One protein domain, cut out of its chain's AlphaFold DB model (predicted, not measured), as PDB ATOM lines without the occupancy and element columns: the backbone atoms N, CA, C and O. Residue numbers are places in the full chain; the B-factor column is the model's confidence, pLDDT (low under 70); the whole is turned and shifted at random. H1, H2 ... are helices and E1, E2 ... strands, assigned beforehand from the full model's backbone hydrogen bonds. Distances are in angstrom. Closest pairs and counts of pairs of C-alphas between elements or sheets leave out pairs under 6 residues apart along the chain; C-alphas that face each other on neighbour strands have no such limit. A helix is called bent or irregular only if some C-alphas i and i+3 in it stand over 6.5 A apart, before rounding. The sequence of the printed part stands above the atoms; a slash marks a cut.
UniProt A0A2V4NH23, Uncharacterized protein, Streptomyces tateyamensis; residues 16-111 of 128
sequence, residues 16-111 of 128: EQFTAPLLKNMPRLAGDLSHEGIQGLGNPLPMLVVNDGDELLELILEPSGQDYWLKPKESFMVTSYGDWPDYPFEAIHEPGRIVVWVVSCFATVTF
ATOM      1  N   GLU A  16       7.691 -43.572 -11.240       68.06
ATOM      2  CA  GLU A  16       6.626 -43.329 -10.259       68.06
ATOM      3  C   GLU A  16       6.815 -41.998  -9.515       68.06
ATOM      4  O   GLU A  16       5.874 -41.220  -9.386       68.06
ATOM      5  N   GLN A  17       8.043 -41.678  -9.100       65.62
ATOM      6  CA  GLN A  17       8.367 -40.382  -8.495       65.62
ATOM      7  C   GLN A  17       8.184 -39.222  -9.481       65.62
ATOM      8  O   GLN A  17       7.753 -38.144  -9.081       65.62
ATOM      9  N   PHE A  18       8.462 -39.458 -10.764       59.19
ATOM     10  CA  PHE A  18       8.217 -38.505 -11.843       59.19
ATOM     11  C   PHE A  18       6.718 -38.309 -12.111       59.19
ATOM     12  O   PHE A  18       6.269 -37.195 -12.365       59.19
ATOM     13  N   THR A  19       5.923 -39.382 -12.038       58.69
ATOM     14  CA  THR A  19       4.501 -39.360 -12.417       58.69
ATOM     15  C   THR A  19       3.544 -38.981 -11.286       58.69
ATOM     16  O   THR A  19       2.453 -38.476 -11.556       58.69
ATOM     17  N   ALA A  20       3.930 -39.171 -10.021       66.62
ATOM     18  CA  ALA A  20       3.077 -38.885  -8.868       66.62
ATOM     19  C   ALA A  20       2.628 -37.409  -8.766       66.62
ATOM     20  O   ALA A  20       1.443 -37.175  -8.502       66.62
ATOM     21  N   PRO A  21       3.492 -36.401  -9.019       63.50
ATOM     22  CA  PRO A  21       3.056 -35.008  -9.094       63.50
ATOM     23  C   PRO A  21       2.058 -34.755 -10.230       63.50
ATOM     24  O   PRO A  21       1.076 -34.049 -10.000       63.50
ATOM     25  N   LEU A  22       2.246 -35.392 -11.403       61.28
ATOM     26  CA  LEU A  22       1.314 -35.289 -12.537       61.28
ATOM     27  C   LEU A  22      -0.104 -35.675 -12.077       61.28
ATOM     28  O   LEU A  22      -1.035 -34.885 -12.170       61.28
ATOM     29  N   LEU A  23      -0.259 -36.878 -11.511       64.25
ATOM     30  CA  LEU A  23      -1.562 -37.431 -11.124       64.25
ATOM     31  C   LEU A  23      -2.247 -36.619 -10.020       64.25
ATOM     32  O   LEU A  23      -3.470 -36.484 -10.020       64.25
ATOM     33  N   LYS A  24      -1.466 -36.066  -9.084       68.88
ATOM     34  CA  LYS A  24      -1.979 -35.230  -7.993       68.88
ATOM     35  C   LYS A  24      -2.548 -33.901  -8.498       68.88
ATOM     36  O   LYS A  24      -3.581 -33.467  -7.995       68.88
ATOM     37  N   ASN A  25      -1.877 -33.274  -9.461       61.88
ATOM     38  CA  ASN A  25      -2.213 -31.937  -9.962       61.88
ATOM     39  C   ASN A  25      -3.239 -31.968 -11.111       61.88
ATOM     40  O   ASN A  25      -3.797 -30.936 -11.487       61.88
ATOM     41  N   MET A  26      -3.523 -33.164 -11.636       64.25
ATOM     42  CA  MET A  26      -4.422 -33.423 -12.762       64.25
ATOM     43  C   MET A  26      -5.562 -34.416 -12.426       64.25
ATOM     44  O   MET A  26      -5.855 -35.312 -13.223       64.25
ATOM     45  N   PRO A  27      -6.284 -34.293 -11.292       59.06
ATOM     46  CA  PRO A  27      -7.253 -35.313 -10.872       59.06
ATOM     47  C   PRO A  27      -8.468 -35.442 -11.813       59.06
ATOM     48  O   PRO A  27      -9.168 -36.453 -11.777       59.06
ATOM     49  N   ARG A  28      -8.732 -34.436 -12.663       57.69
ATOM     50  CA  ARG A  28      -9.886 -34.393 -13.585       57.69
ATOM     51  C   ARG A  28      -9.595 -34.939 -14.991       57.69
ATOM     52  O   ARG A  28     -10.520 -35.064 -15.783       57.69
ATOM     53  N   LEU A  29      -8.342 -35.283 -15.299       54.34
ATOM     54  CA  LEU A  29      -7.874 -35.659 -16.644       54.34
ATOM     55  C   LEU A  29      -8.047 -37.128 -17.023       54.34
ATOM     56  O   LEU A  29      -7.564 -37.561 -18.067       54.34
ATOM     57  N   ALA A  30      -8.791 -37.899 -16.234       54.75
ATOM     58  CA  ALA A  30      -9.230 -39.224 -16.644       54.75
ATOM     59  C   ALA A  30     -10.325 -39.130 -17.738       54.75
ATOM     60  O   ALA A  30     -11.448 -39.570 -17.510       54.75
ATOM     61  N   GLY A  31     -10.043 -38.541 -18.912       56.59
ATOM     62  CA  GLY A  31     -10.933 -38.694 -20.073       56.59
ATOM     63  C   GLY A  31     -10.904 -37.657 -21.202       56.59
ATOM     64  O   GLY A  31     -11.249 -38.041 -22.316       56.59
ATOM     65  N   ASP A  32     -10.506 -36.397 -20.984       65.00
ATOM     66  CA  ASP A  32     -10.541 -35.353 -22.033       65.00
ATOM     67  C   ASP A  32      -9.254 -34.509 -22.059       65.00
ATOM     68  O   ASP A  32      -8.989 -33.718 -21.156       65.00
ATOM     69  N   LEU A  33      -8.450 -34.716 -23.106       62.41
ATOM     70  CA  LEU A  33      -7.187 -34.018 -23.385       62.41
ATOM     71  C   LEU A  33      -7.320 -33.020 -24.552       62.41
ATOM     72  O   LEU A  33      -6.316 -32.618 -25.139       62.41
ATOM     73  N   SER A  34      -8.543 -32.655 -24.947       67.81
ATOM     74  CA  SER A  34      -8.771 -31.613 -25.954       67.81
ATOM     75  C   SER A  34      -8.411 -30.226 -25.411       67.81
ATOM     76  O   SER A  34      -8.462 -29.999 -24.204       67.81
ATOM     77  N   HIS A  35      -8.081 -29.268 -26.289       62.69
ATOM     78  CA  HIS A  35      -7.771 -27.883 -25.893       62.69
ATOM     79  C   HIS A  35      -8.861 -27.263 -24.996       62.69
ATOM     80  O   HIS A  35      -8.554 -26.549 -24.045       62.69
ATOM     81  N   GLU A  36     -10.133 -27.567 -25.263       66.56
ATOM     82  CA  GLU A  36     -11.267 -27.110 -24.451       66.56
ATOM     83  C   GLU A  36     -11.335 -27.828 -23.096       66.56
ATOM     84  O   GLU A  36     -11.489 -27.172 -22.063       66.56
ATOM     85  N   GLY A  37     -11.143 -29.154 -23.073       65.56
ATOM     86  CA  GLY A  37     -11.049 -29.936 -21.835       65.56
ATOM     87  C   GLY A  37      -9.916 -29.448 -20.928       65.56
ATOM     88  O   GLY A  37     -10.090 -29.321 -19.717       65.56
ATOM     89  N   ILE A  38      -8.796 -29.064 -21.540       63.78
ATOM     90  CA  ILE A  38      -7.619 -28.462 -20.913       63.78
ATOM     91  C   ILE A  38      -7.922 -27.092 -20.293       63.78
ATOM     92  O   ILE A  38      -7.537 -26.826 -19.153       63.78
ATOM     93  N   GLN A  39      -8.629 -26.214 -21.009       62.81
ATOM     94  CA  GLN A  39      -9.040 -24.917 -20.462       62.81
ATOM     95  C   GLN A  39      -9.985 -25.075 -19.259       62.81
ATOM     96  O   GLN A  39      -9.974 -24.240 -18.356       62.81
ATOM     97  N   GLY A  40     -10.762 -26.160 -19.207       61.25
ATOM     98  CA  GLY A  40     -11.641 -26.497 -18.085       61.25
ATOM     99  C   GLY A  40     -10.937 -27.003 -16.816       61.25
ATOM    100  O   GLY A  40     -11.610 -27.238 -15.809       61.25
ATOM    101  N   LEU A  41      -9.607 -27.181 -16.830       62.22
ATOM    102  CA  LEU A  41      -8.853 -27.810 -15.736       62.22
ATOM    103  C   LEU A  41      -8.606 -26.922 -14.513       62.22
ATOM    104  O   LEU A  41      -8.265 -27.457 -13.460       62.22
ATOM    105  N   GLY A  42      -8.766 -25.601 -14.608       64.19
ATOM    106  CA  GLY A  42      -8.478 -24.708 -13.485       64.19
ATOM    107  C   GLY A  42      -8.191 -23.266 -13.894       64.19
ATOM    108  O   GLY A  42      -8.713 -22.783 -14.892       64.19
ATOM    109  N   ASN A  43      -7.379 -22.575 -13.089       70.69
ATOM    110  CA  ASN A  43      -7.001 -21.175 -13.287       70.69
ATOM    111  C   ASN A  43      -5.782 -21.083 -14.224       70.69
ATOM    112  O   ASN A  43      -4.677 -21.327 -13.749       70.69
ATOM    113  N   PRO A  44      -5.927 -20.762 -15.524       82.56
ATOM    114  CA  PRO A  44      -4.787 -20.716 -16.433       82.56
ATOM    115  C   PRO A  44      -3.782 -19.662 -15.963       82.56
ATOM    116  O   PRO A  44      -4.119 -18.479 -15.864       82.56
ATOM    117  N   LEU A  45      -2.542 -20.076 -15.701       89.19
ATOM    118  CA  LEU A  45      -1.464 -19.147 -15.378       89.19
ATOM    119  C   LEU A  45      -0.504 -19.024 -16.560       89.19
ATOM    120  O   LEU A  45       0.210 -19.981 -16.864       89.19
ATOM    121  N   PRO A  46      -0.483 -17.865 -17.239       92.00
ATOM    122  CA  PRO A  46       0.427 -17.622 -18.344       92.00
ATOM    123  C   PRO A  46       1.807 -17.163 -17.852       92.00
ATOM    124  O   PRO A  46       1.923 -16.318 -16.964       92.00
ATOM    125  N   MET A  47       2.856 -17.658 -18.502       94.62
ATOM    126  CA  MET A  47       4.223 -17.162 -18.426       94.62
ATOM    127  C   MET A  47       4.685 -16.744 -19.819       94.62
ATOM    128  O   MET A  47       4.643 -17.520 -20.775       94.62
ATOM    129  N   LEU A  48       5.157 -15.506 -19.932       96.56
ATOM    130  CA  LEU A  48       5.712 -14.989 -21.172       96.56
ATOM    131  C   LEU A  48       7.191 -15.381 -21.285       96.56
ATOM    132  O   LEU A  48       7.997 -14.997 -20.441       96.56
ATOM    133  N   VAL A  49       7.548 -16.062 -22.370       97.00
ATOM    134  CA  VAL A  49       8.937 -16.316 -22.769       97.00
ATOM    135  C   VAL A  49       9.268 -15.385 -23.925       97.00
ATOM    136  O   VAL A  49       8.579 -15.398 -24.944       97.00
ATOM    137  N   VAL A  50      10.302 -14.558 -23.773       97.06
ATOM    138  CA  VAL A  50      10.756 -13.612 -24.804       97.06
ATOM    139  C   VAL A  50      12.196 -13.927 -25.166       97.06
ATOM    140  O   VAL A  50      13.047 -14.017 -24.283       97.06
ATOM    141  N   ASN A  51      12.480 -14.044 -26.461       97.38
ATOM    142  CA  ASN A  51      13.851 -14.022 -26.943       97.38
ATOM    143  C   ASN A  51      14.274 -12.574 -27.220       97.38
ATOM    144  O   ASN A  51      14.118 -12.065 -28.330       97.38
ATOM    145  N   ASP A  52      14.812 -11.900 -26.205       96.00
ATOM    146  CA  ASP A  52      15.376 -10.555 -26.364       96.00
ATOM    147  C   ASP A  52      16.823 -10.548 -26.877       96.00
ATOM    148  O   ASP A  52      17.365  -9.469 -27.138       96.00
ATOM    149  N   GLY A  53      17.422 -11.723 -27.079       95.06
ATOM    150  CA  GLY A  53      18.747 -11.876 -27.667       95.06
ATOM    151  C   GLY A  53      18.788 -11.588 -29.168       95.06
ATOM    152  O   GLY A  53      17.813 -11.149 -29.788       95.06
ATOM    153  N   ASP A  54      19.962 -11.816 -29.739       97.12
ATOM    154  CA  ASP A  54      20.280 -11.727 -31.166       97.12
ATOM    155  C   ASP A  54      20.463 -13.101 -31.830       97.12
ATOM    156  O   ASP A  54      20.496 -13.193 -33.059       97.12
ATOM    157  N   GLU A  55      20.489 -14.170 -31.037       96.44
ATOM    158  CA  GLU A  55      20.579 -15.555 -31.494       96.44
ATOM    159  C   GLU A  55      19.241 -16.298 -31.372       96.44
ATOM    160  O   GLU A  55      18.273 -15.816 -30.782       96.44
ATOM    161  N   LEU A  56      19.169 -17.484 -31.975       96.94
ATOM    162  CA  LEU A  56      18.017 -18.371 -31.846       96.94
ATOM    163  C   LEU A  56      17.966 -18.950 -30.423       96.94
ATOM    164  O   LEU A  56      18.986 -19.405 -29.914       96.94
ATOM    165  N   LEU A  57      16.783 -18.958 -29.810       97.88
ATOM    166  CA  LEU A  57      16.566 -19.496 -28.467       97.88
ATOM    167  C   LEU A  57      15.728 -20.773 -28.539       97.88
ATOM    168  O   LEU A  57      14.607 -20.747 -29.050       97.88
ATOM    169  N   GLU A  58      16.250 -21.864 -27.993       98.19
ATOM    170  CA  GLU A  58      15.494 -23.093 -27.757       98.19
ATOM    171  C   GLU A  58      14.683 -22.971 -26.461       98.19
ATOM    172  O   GLU A  58      15.220 -22.642 -25.409       98.19
ATOM    173  N   LEU A  59      13.388 -23.248 -26.520       98.00
ATOM    174  CA  LEU A  59      12.510 -23.435 -25.371       98.00
ATOM    175  C   LEU A  59      12.173 -24.920 -25.279       98.00
ATOM    176  O   LEU A  59      11.520 -25.436 -26.178       98.00
ATOM    177  N   ILE A  60      12.557 -25.581 -24.191       97.19
ATOM    178  CA  ILE A  60      12.129 -26.951 -23.884       97.19
ATOM    179  C   ILE A  60      11.040 -26.886 -22.821       97.19
ATOM    180  O   ILE A  60      11.238 -26.322 -21.746       97.19
ATOM    181  N   LEU A  61       9.888 -27.463 -23.133       94.81
ATOM    182  CA  LEU A  61       8.778 -27.625 -22.218       94.81
ATOM    183  C   LEU A  61       8.851 -29.003 -21.579       94.81
ATOM    184  O   LEU A  61       8.787 -30.034 -22.242       94.81
ATOM    185  N   GLU A  62       8.924 -29.013 -20.266       91.94
ATOM    186  CA  GLU A  62       8.978 -30.217 -19.461       91.94
ATOM    187  C   GLU A  62       7.741 -30.274 -18.553       91.94
ATOM    188  O   GLU A  62       7.240 -29.228 -18.123       91.94
ATOM    189  N   PRO A  63       7.202 -31.469 -18.254       86.50
ATOM    190  CA  PRO A  63       7.788 -32.796 -18.482       86.50
ATOM    191  C   PRO A  63       7.556 -33.399 -19.882       86.50
ATOM    192  O   PRO A  63       7.863 -34.568 -20.108       86.50
ATOM    193  N   SER A  64       6.934 -32.669 -20.815       86.62
ATOM    194  CA  SER A  64       6.556 -33.235 -22.120       86.62
ATOM    195  C   SER A  64       7.741 -33.466 -23.064       86.62
ATOM    196  O   SER A  64       7.602 -34.216 -24.031       86.62
ATOM    197  N   GLY A  65       8.879 -32.816 -22.810       90.44
ATOM    198  CA  GLY A  65      10.062 -32.828 -23.666       90.44
ATOM    199  C   GLY A  65       9.852 -32.134 -25.017       90.44
ATOM    200  O   GLY A  65      10.659 -32.327 -25.925       90.44
ATOM    201  N   GLN A  66       8.763 -31.376 -25.194       93.19
ATOM    202  CA  GLN A  66       8.511 -30.659 -26.445       93.19
ATOM    203  C   GLN A  66       9.386 -29.414 -26.530       93.19
ATOM    204  O   GLN A  66       9.434 -28.617 -25.602       93.19
ATOM    205  N   ASP A  67      10.028 -29.215 -27.669       96.50
ATOM    206  CA  ASP A  67      10.858 -28.053 -27.954       96.50
ATOM    207  C   ASP A  67      10.166 -27.070 -28.907       96.50
ATOM    208  O   ASP A  67       9.362 -27.435 -29.770       96.50
ATOM    209  N   TYR A  68      10.526 -25.800 -28.774       97.81
ATOM    210  CA  TYR A  68      10.054 -24.687 -29.584       97.81
ATOM    211  C   TYR A  68      11.215 -23.721 -29.795       97.81
ATOM    212  O   TYR A  68      11.997 -23.493 -28.878       97.81
ATOM    213  N   TRP A  69      11.330 -23.114 -30.972       98.12
ATOM    214  CA  TRP A  69      12.480 -22.266 -31.284       98.12
ATOM    215  C   TRP A  69      12.028 -20.842 -31.597       98.12
ATOM    216  O   TRP A  69      11.251 -20.609 -32.526       98.12
ATOM    217  N   LEU A  70      12.512 -19.891 -30.798       97.88
ATOM    218  CA  LEU A  70      12.181 -18.473 -30.887       97.88
ATOM    219  C   LEU A  70      13.297 -17.744 -31.630       97.88
ATOM    220  O   LEU A  70      14.444 -17.730 -31.177       97.88
ATOM    221  N   LYS A  71      12.969 -17.072 -32.734       97.69
ATOM    222  CA  LYS A  71      13.884 -16.112 -33.368       97.69
ATOM    223  C   LYS A  71      14.085 -14.878 -32.482       97.69
ATOM    224  O   LYS A  71      13.259 -14.618 -31.602       97.69
ATOM    225  N   PRO A  72      15.137 -14.079 -32.734       97.88
ATOM    226  CA  PRO A  72      15.296 -12.784 -32.088       97.88
ATOM    227  C   PRO A  72      14.005 -11.964 -32.140       97.88
ATOM    228  O   PRO A  72      13.402 -11.798 -33.202       97.88
ATOM    229  N   LYS A  73      13.604 -11.439 -30.981       96.38
ATOM    230  CA  LYS A  73      12.398 -10.629 -30.743       96.38
ATOM    231  C   LYS A  73      11.064 -11.374 -30.836       96.38
ATOM    232  O   LYS A  73      10.013 -10.743 -30.712       96.38
ATOM    233  N   GLU A  74      11.075 -12.693 -30.999       97.56
ATOM    234  CA  GLU A  74       9.871 -13.507 -30.847       97.56
ATOM    235  C   GLU A  74       9.561 -13.788 -29.376       97.56
ATOM    236  O   GLU A  74      10.400 -13.680 -28.479       97.56
ATOM    237  N   SER A  75       8.306 -14.149 -29.126       97.81
ATOM    238  CA  SER A  75       7.838 -14.504 -27.794       97.81
ATOM    239  C   SER A  75       6.699 -15.503 -27.862       97.81
ATOM    240  O   SER A  75       5.812 -15.351 -28.710       97.81
ATOM    241  N   PHE A  76       6.663 -16.419 -26.903       97.88
ATOM    242  CA  PHE A  76       5.556 -17.341 -26.690       97.88
ATOM    243  C   PHE A  76       4.945 -17.145 -25.310       97.88
ATOM    244  O   PHE A  76       5.602 -16.687 -24.376       97.88
ATOM    245  N   MET A  77       3.672 -17.497 -25.193       97.06
ATOM    246  CA  MET A  77       3.000 -17.654 -23.918       97.06
ATOM    247  C   MET A  77       2.963 -19.139 -23.582       97.06
ATOM    248  O   MET A  77       2.359 -19.914 -24.320       97.06
ATOM    249  N   VAL A  78       3.600 -19.527 -22.485       95.62
ATOM    250  CA  VAL A  78       3.461 -20.861 -21.898       95.62
ATOM    251  C   VAL A  78       2.369 -20.770 -20.845       95.62
ATOM    252  O   VAL A  78       2.501 -20.002 -19.899       95.62
ATOM    253  N   THR A  79       1.277 -21.511 -20.998       92.06
ATOM    254  CA  THR A  79       0.152 -21.460 -20.053       92.06
ATOM    255  C   THR A  79       0.035 -22.782 -19.328       92.06
ATOM    256  O   THR A  79      -0.211 -23.801 -19.965       92.06
ATOM    257  N   SER A  80       0.206 -22.764 -18.007       88.88
ATOM    258  CA  SER A  80      -0.008 -23.927 -17.148       88.88
ATOM    259  C   SER A  80      -1.485 -24.033 -16.776       88.88
ATOM    260  O   SER A  80      -2.133 -23.025 -16.477       88.88
ATOM    261  N   TYR A  81      -2.006 -25.260 -16.791       81.94
ATOM    262  CA  TYR A  81      -3.377 -25.576 -16.390       81.94
ATOM    263  C   TYR A  81      -3.371 -26.652 -15.312       81.94
ATOM    264  O   TYR A  81      -2.637 -27.629 -15.437       81.94
ATOM    265  N   GLY A  82      -4.214 -26.502 -14.293       75.81
ATOM    266  CA  GLY A  82      -4.367 -27.461 -13.198       75.81
ATOM    267  C   GLY A  82      -4.263 -26.798 -11.830       75.81
ATOM    268  O   GLY A  82      -4.404 -25.581 -11.714       75.81
ATOM    269  N   ASP A  83      -4.016 -27.618 -10.812       71.88
ATOM    270  CA  ASP A  83      -3.803 -27.173  -9.435       71.88
ATOM    271  C   ASP A  83      -2.317 -27.343  -9.067       71.88
ATOM    272  O   ASP A  83      -1.722 -28.389  -9.321       71.88
ATOM    273  N   TRP A  84      -1.702 -26.335  -8.450       73.94
ATOM    274  CA  TRP A  84      -0.332 -26.391  -7.915       73.94
ATOM    275  C   TRP A  84      -0.293 -25.735  -6.531       73.94
ATOM    276  O   TRP A  84      -1.078 -24.824  -6.265       73.94
ATOM    277  N   PRO A  85       0.598 -26.191  -5.630       65.00
ATOM    278  CA  PRO A  85       0.617 -25.711  -4.252       65.00
ATOM    279  C   PRO A  85       1.092 -24.257  -4.124       65.00
ATOM    280  O   PRO A  85       0.480 -23.513  -3.370       65.00
ATOM    281  N   ASP A  86       2.125 -23.852  -4.878       74.81
ATOM    282  CA  ASP A  86       2.771 -22.541  -4.695       74.81
ATOM    283  C   ASP A  86       3.158 -21.863  -6.019       74.81
ATOM    284  O   ASP A  86       2.771 -20.720  -6.266       74.81
ATOM    285  N   TYR A  87       3.895 -22.556  -6.895       82.38
ATOM    286  CA  TYR A  87       4.393 -22.000  -8.156       82.38
ATOM    287  C   TYR A  87       4.045 -22.906  -9.358       82.38
ATOM    288  O   TYR A  87       4.242 -24.118  -9.287       82.38
ATOM    289  N   PRO A  88       3.521 -22.345 -10.465       87.12
ATOM    290  CA  PRO A  88       3.148 -23.113 -11.663       87.12
ATOM    291  C   PRO A  88       4.342 -23.511 -12.545       87.12
ATOM    292  O   PRO A  88       4.233 -24.451 -13.336       87.12
ATOM    293  N   PHE A  89       5.468 -22.798 -12.423       90.88
ATOM    294  CA  PHE A  89       6.630 -22.941 -13.298       90.88
ATOM    295  C   PHE A  89       7.939 -22.964 -12.512       90.88
ATOM    296  O   PHE A  89       8.113 -22.187 -11.573       90.88
ATOM    297  N   GLU A  90       8.885 -23.768 -12.981       91.75
ATOM    298  CA  GLU A  90      10.317 -23.587 -12.738       91.75
ATOM    299  C   GLU A  90      10.993 -23.294 -14.079       91.75
ATOM    300  O   GLU A  90      10.672 -23.921 -15.087       91.75
ATOM    301  N   ALA A  91      11.910 -22.327 -14.117       94.12
ATOM    302  CA  ALA A  91      12.615 -21.953 -15.339       94.12
ATOM    303  C   ALA A  91      14.128 -22.032 -15.127       94.12
ATOM    304  O   ALA A  91      14.667 -21.430 -14.195       94.12
ATOM    305  N   ILE A  92      14.808 -22.753 -16.014       95.00
ATOM    306  CA  ILE A  92      16.264 -22.897 -16.030       95.00
ATOM    307  C   ILE A  92      16.776 -22.243 -17.309       95.00
ATOM    308  O   ILE A  92      16.333 -22.578 -18.406       95.00
ATOM    309  N   HIS A  93      17.702 -21.301 -17.164       93.50
ATOM    310  CA  HIS A  93      18.320 -20.602 -18.284       93.50
ATOM    311  C   HIS A  93      19.723 -21.147 -18.544       93.50
ATOM    312  O   HIS A  93      20.562 -21.179 -17.644       93.50
ATOM    313  N   GLU A  94      19.981 -21.510 -19.795       92.12
ATOM    314  CA  GLU A  94      21.272 -21.950 -20.315       92.12
ATOM    315  C   GLU A  94      21.652 -21.081 -21.533       92.12
ATOM    316  O   GLU A  94      20.792 -20.431 -22.136       92.12
ATOM    317  N   PRO A  95      22.933 -21.021 -21.932       93.12
ATOM    318  CA  PRO A  95      23.309 -20.344 -23.171       93.12
ATOM    319  C   PRO A  95      22.538 -20.913 -24.378       93.12
ATOM    320  O   PRO A  95      22.661 -22.093 -24.691       93.12
ATOM    321  N   GLY A  96      21.732 -20.075 -25.040       95.12
ATOM    322  CA  GLY A  96      20.924 -20.460 -26.208       95.12
ATOM    323  C   GLY A  96      19.673 -21.296 -25.904       95.12
ATOM    324  O   GLY A  96      18.968 -21.678 -26.839       95.12
ATOM    325  N   ARG A  97      19.359 -21.559 -24.627       96.44
ATOM    326  CA  ARG A  97      18.240 -22.421 -24.227       96.44
ATOM    327  C   ARG A  97      17.548 -21.948 -22.949       96.44
ATOM    328  O   ARG A  97      18.176 -21.474 -22.008       96.44
ATOM    329  N   ILE A  98      16.241 -22.146 -22.880       97.69
ATOM    330  CA  ILE A  98      15.453 -22.081 -21.653       97.69
ATOM    331  C   ILE A  98      14.668 -23.382 -21.492       97.69
ATOM    332  O   ILE A  98      14.023 -23.853 -22.426       97.69
ATOM    333  N   VAL A  99      14.716 -23.969 -20.301       96.88
ATOM    334  CA  VAL A  99      13.887 -25.118 -19.929       96.88
ATOM    335  C   VAL A  99      12.804 -24.625 -18.987       96.88
ATOM    336  O   VAL A  99      13.103 -24.014 -17.961       96.88
ATOM    337  N   VAL A 100      11.548 -24.871 -19.342       95.75
ATOM    338  CA  VAL A 100      10.380 -24.509 -18.543       95.75
ATOM    339  C   VAL A 100       9.730 -25.783 -18.036       95.75
ATOM    340  O   VAL A 100       9.119 -26.531 -18.798       95.75
ATOM    341  N   TRP A 101       9.856 -26.006 -16.734       92.75
ATOM    342  CA  TRP A 101       9.193 -27.074 -16.002       92.75
ATOM    343  C   TRP A 101       7.803 -26.613 -15.584       92.75
ATOM    344  O   TRP A 101       7.661 -25.621 -14.870       92.75
ATOM    345  N   VAL A 102       6.769 -27.324 -16.023       89.25
ATOM    346  CA  VAL A 102       5.380 -27.018 -15.677       89.25
ATOM    347  C   VAL A 102       4.936 -27.965 -14.573       89.25
ATOM    348  O   VAL A 102       4.782 -29.162 -14.800       89.25
ATOM    349  N   VAL A 103       4.691 -27.425 -13.378       83.44
ATOM    350  CA  VAL A 103       4.412 -28.217 -12.165       83.44
ATOM    351  C   VAL A 103       3.062 -28.933 -12.237       83.44
ATOM    352  O   VAL A 103       2.885 -30.002 -11.654       83.44
ATOM    353  N   SER A 104       2.101 -28.367 -12.969       75.50
ATOM    354  CA  SER A 104       0.826 -29.034 -13.253       75.50
ATOM    355  C   SER A 104       0.946 -30.145 -14.288       75.50
ATOM    356  O   SER A 104       0.006 -30.910 -14.476       75.50
ATOM    357  N   CYS A 105       2.089 -30.204 -14.974       71.62
ATOM    358  CA  CYS A 105       2.449 -31.182 -15.985       71.62
ATOM    359  C   CYS A 105       1.624 -31.155 -17.272       71.62
ATOM    360  O   CYS A 105       1.820 -31.983 -18.164       71.62
ATOM    361  N   PHE A 106       0.742 -30.168 -17.387       77.56
ATOM    362  CA  PHE A 106       0.040 -29.847 -18.607       77.56
ATOM    363  C   PHE A 106       0.169 -28.354 -18.898       77.56
ATOM    364  O   PHE A 106      -0.158 -27.503 -18.063       77.56
ATOM    365  N   ALA A 107       0.611 -28.042 -20.111       87.88
ATOM    366  CA  ALA A 107       0.708 -26.676 -20.583       87.88
ATOM    367  C   ALA A 107       0.455 -26.590 -22.080       87.88
ATOM    368  O   ALA A 107       0.695 -27.542 -22.821       87.88
ATOM    369  N   THR A 108       0.024 -25.414 -22.516       90.25
ATOM    370  CA  THR A 108       0.023 -25.037 -23.930       90.25
ATOM    371  C   THR A 108       1.115 -24.009 -24.179       90.25
ATOM    372  O   THR A 108       1.472 -23.231 -23.289       90.25
ATOM    373  N   VAL A 109       1.627 -23.985 -25.407       95.12
ATOM    374  CA  VAL A 109       2.485 -22.908 -25.900       95.12
ATOM    375  C   VAL A 109       1.742 -22.206 -27.021       95.12
ATOM    376  O   VAL A 109       1.323 -22.839 -27.986       95.12
ATOM    377  N   THR A 110       1.543 -20.899 -26.890       95.69
ATOM    378  CA  THR A 110       0.795 -20.101 -27.866       95.69
ATOM    379  C   THR A 110       1.584 -18.874 -28.302       95.69
ATOM    380  O   THR A 110       2.338 -18.288 -27.525       95.69
ATOM    381  N   PHE A 111       1.355 -18.407 -29.525       93.56
ATOM    382  CA  PHE A 111       1.740 -17.059 -29.931       93.56
ATOM    383  C   PHE A 111       0.967 -16.011 -29.112       93.56
ATOM    384  O   PHE A 111      -0.070 -16.298 -28.515       93.56
TER     385      PHE A 111
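This is residues 16 to 111 of the 128 residues of an uncharacterized protein of Streptomyces tateyamensis (UniProt A0A2V4NH23). Two sheets lie face to face as a sandwich with their strands nearly aligned, a four-stranded one of E3, E2, E6 and E5 and a three-stranded one of E1, E4 and E7. The first stretch, with the short helices H1 and H2, lies at one end of the sandwich, where H2 just grazes the smaller sheet and H1 is apart from the strands. The printed part has 96 residues, with two named helices followed by seven named strands, and its class is mixed, helices and strands. The larger sheet, in the order E3, E2, E6, E5, is mixed and strongly twisted; the smaller, in the order E1, E4, E7, is antiparallel. The whole is compact, with a radius of gyration of the C-alphas of 13.8 A and spans of 42 by 29 by 21 A.

H1, residues 16 to 25, begins at C-alpha 16 at (6.626, -43.329, -10.259) and is 14.4 A long; it is only just irregular, with C-alphas 18 and 21 6.8 A apart. H2 is residues 35 to 39. E1, residues 45 to 50, is 16.4 A long and begins at C-alpha 45 at (-1.464, -19.147, -15.378). E2 is residues 57 to 62, 15.9 A, and E3 residues 66 to 70, 13.5 A. E4 is residues 75 to 80, 16.2 A, E5 residues 89 to 94, 16.3 A, and E6 residues 97 to 102, 16.1 A. E7, residues 107 to 111, is 13.5 A long and ends at C-alpha 111 at (1.740, -17.059, -29.931).

E2 and E3 form a hairpin, with N 59 and O 68 2.7 A apart, within hydrogen-bond range. E5 and E6 form another, with N 101 and O 90 at 2.8 A. E2 and E6 are parallel, at 23 degrees, with N 98 and O 58 at 2.8 A. In the other sheet E4 is the inner strand: it is antiparallel to E1, with N 47 and O 78 at 2.8 A, and to E7, with N 77 and O 110 at 2.8 A. The parts of the two sheets that face each other are 10.3 A centre to centre, and their strands stand at 13 degrees. Between E4 and E6 the closest C-alphas are those of Ser 80 and Val 102, 6.4 A apart. H2 and E7 are near each other, with 5 pairs of C-alphas within 10 A; H1 and H2 are apart. In H2 the O i to N i+4 pair is within hydrogen-bond range, in H1 4 of 6.

The C-alphas of Ala 30 and Asp 54 are the two farthest apart, at 42.9 A. The printed part has no cut and no long link. Mean pLDDT of the printed part is 83.0; residues 16 to 42 and residue 85 are under 70.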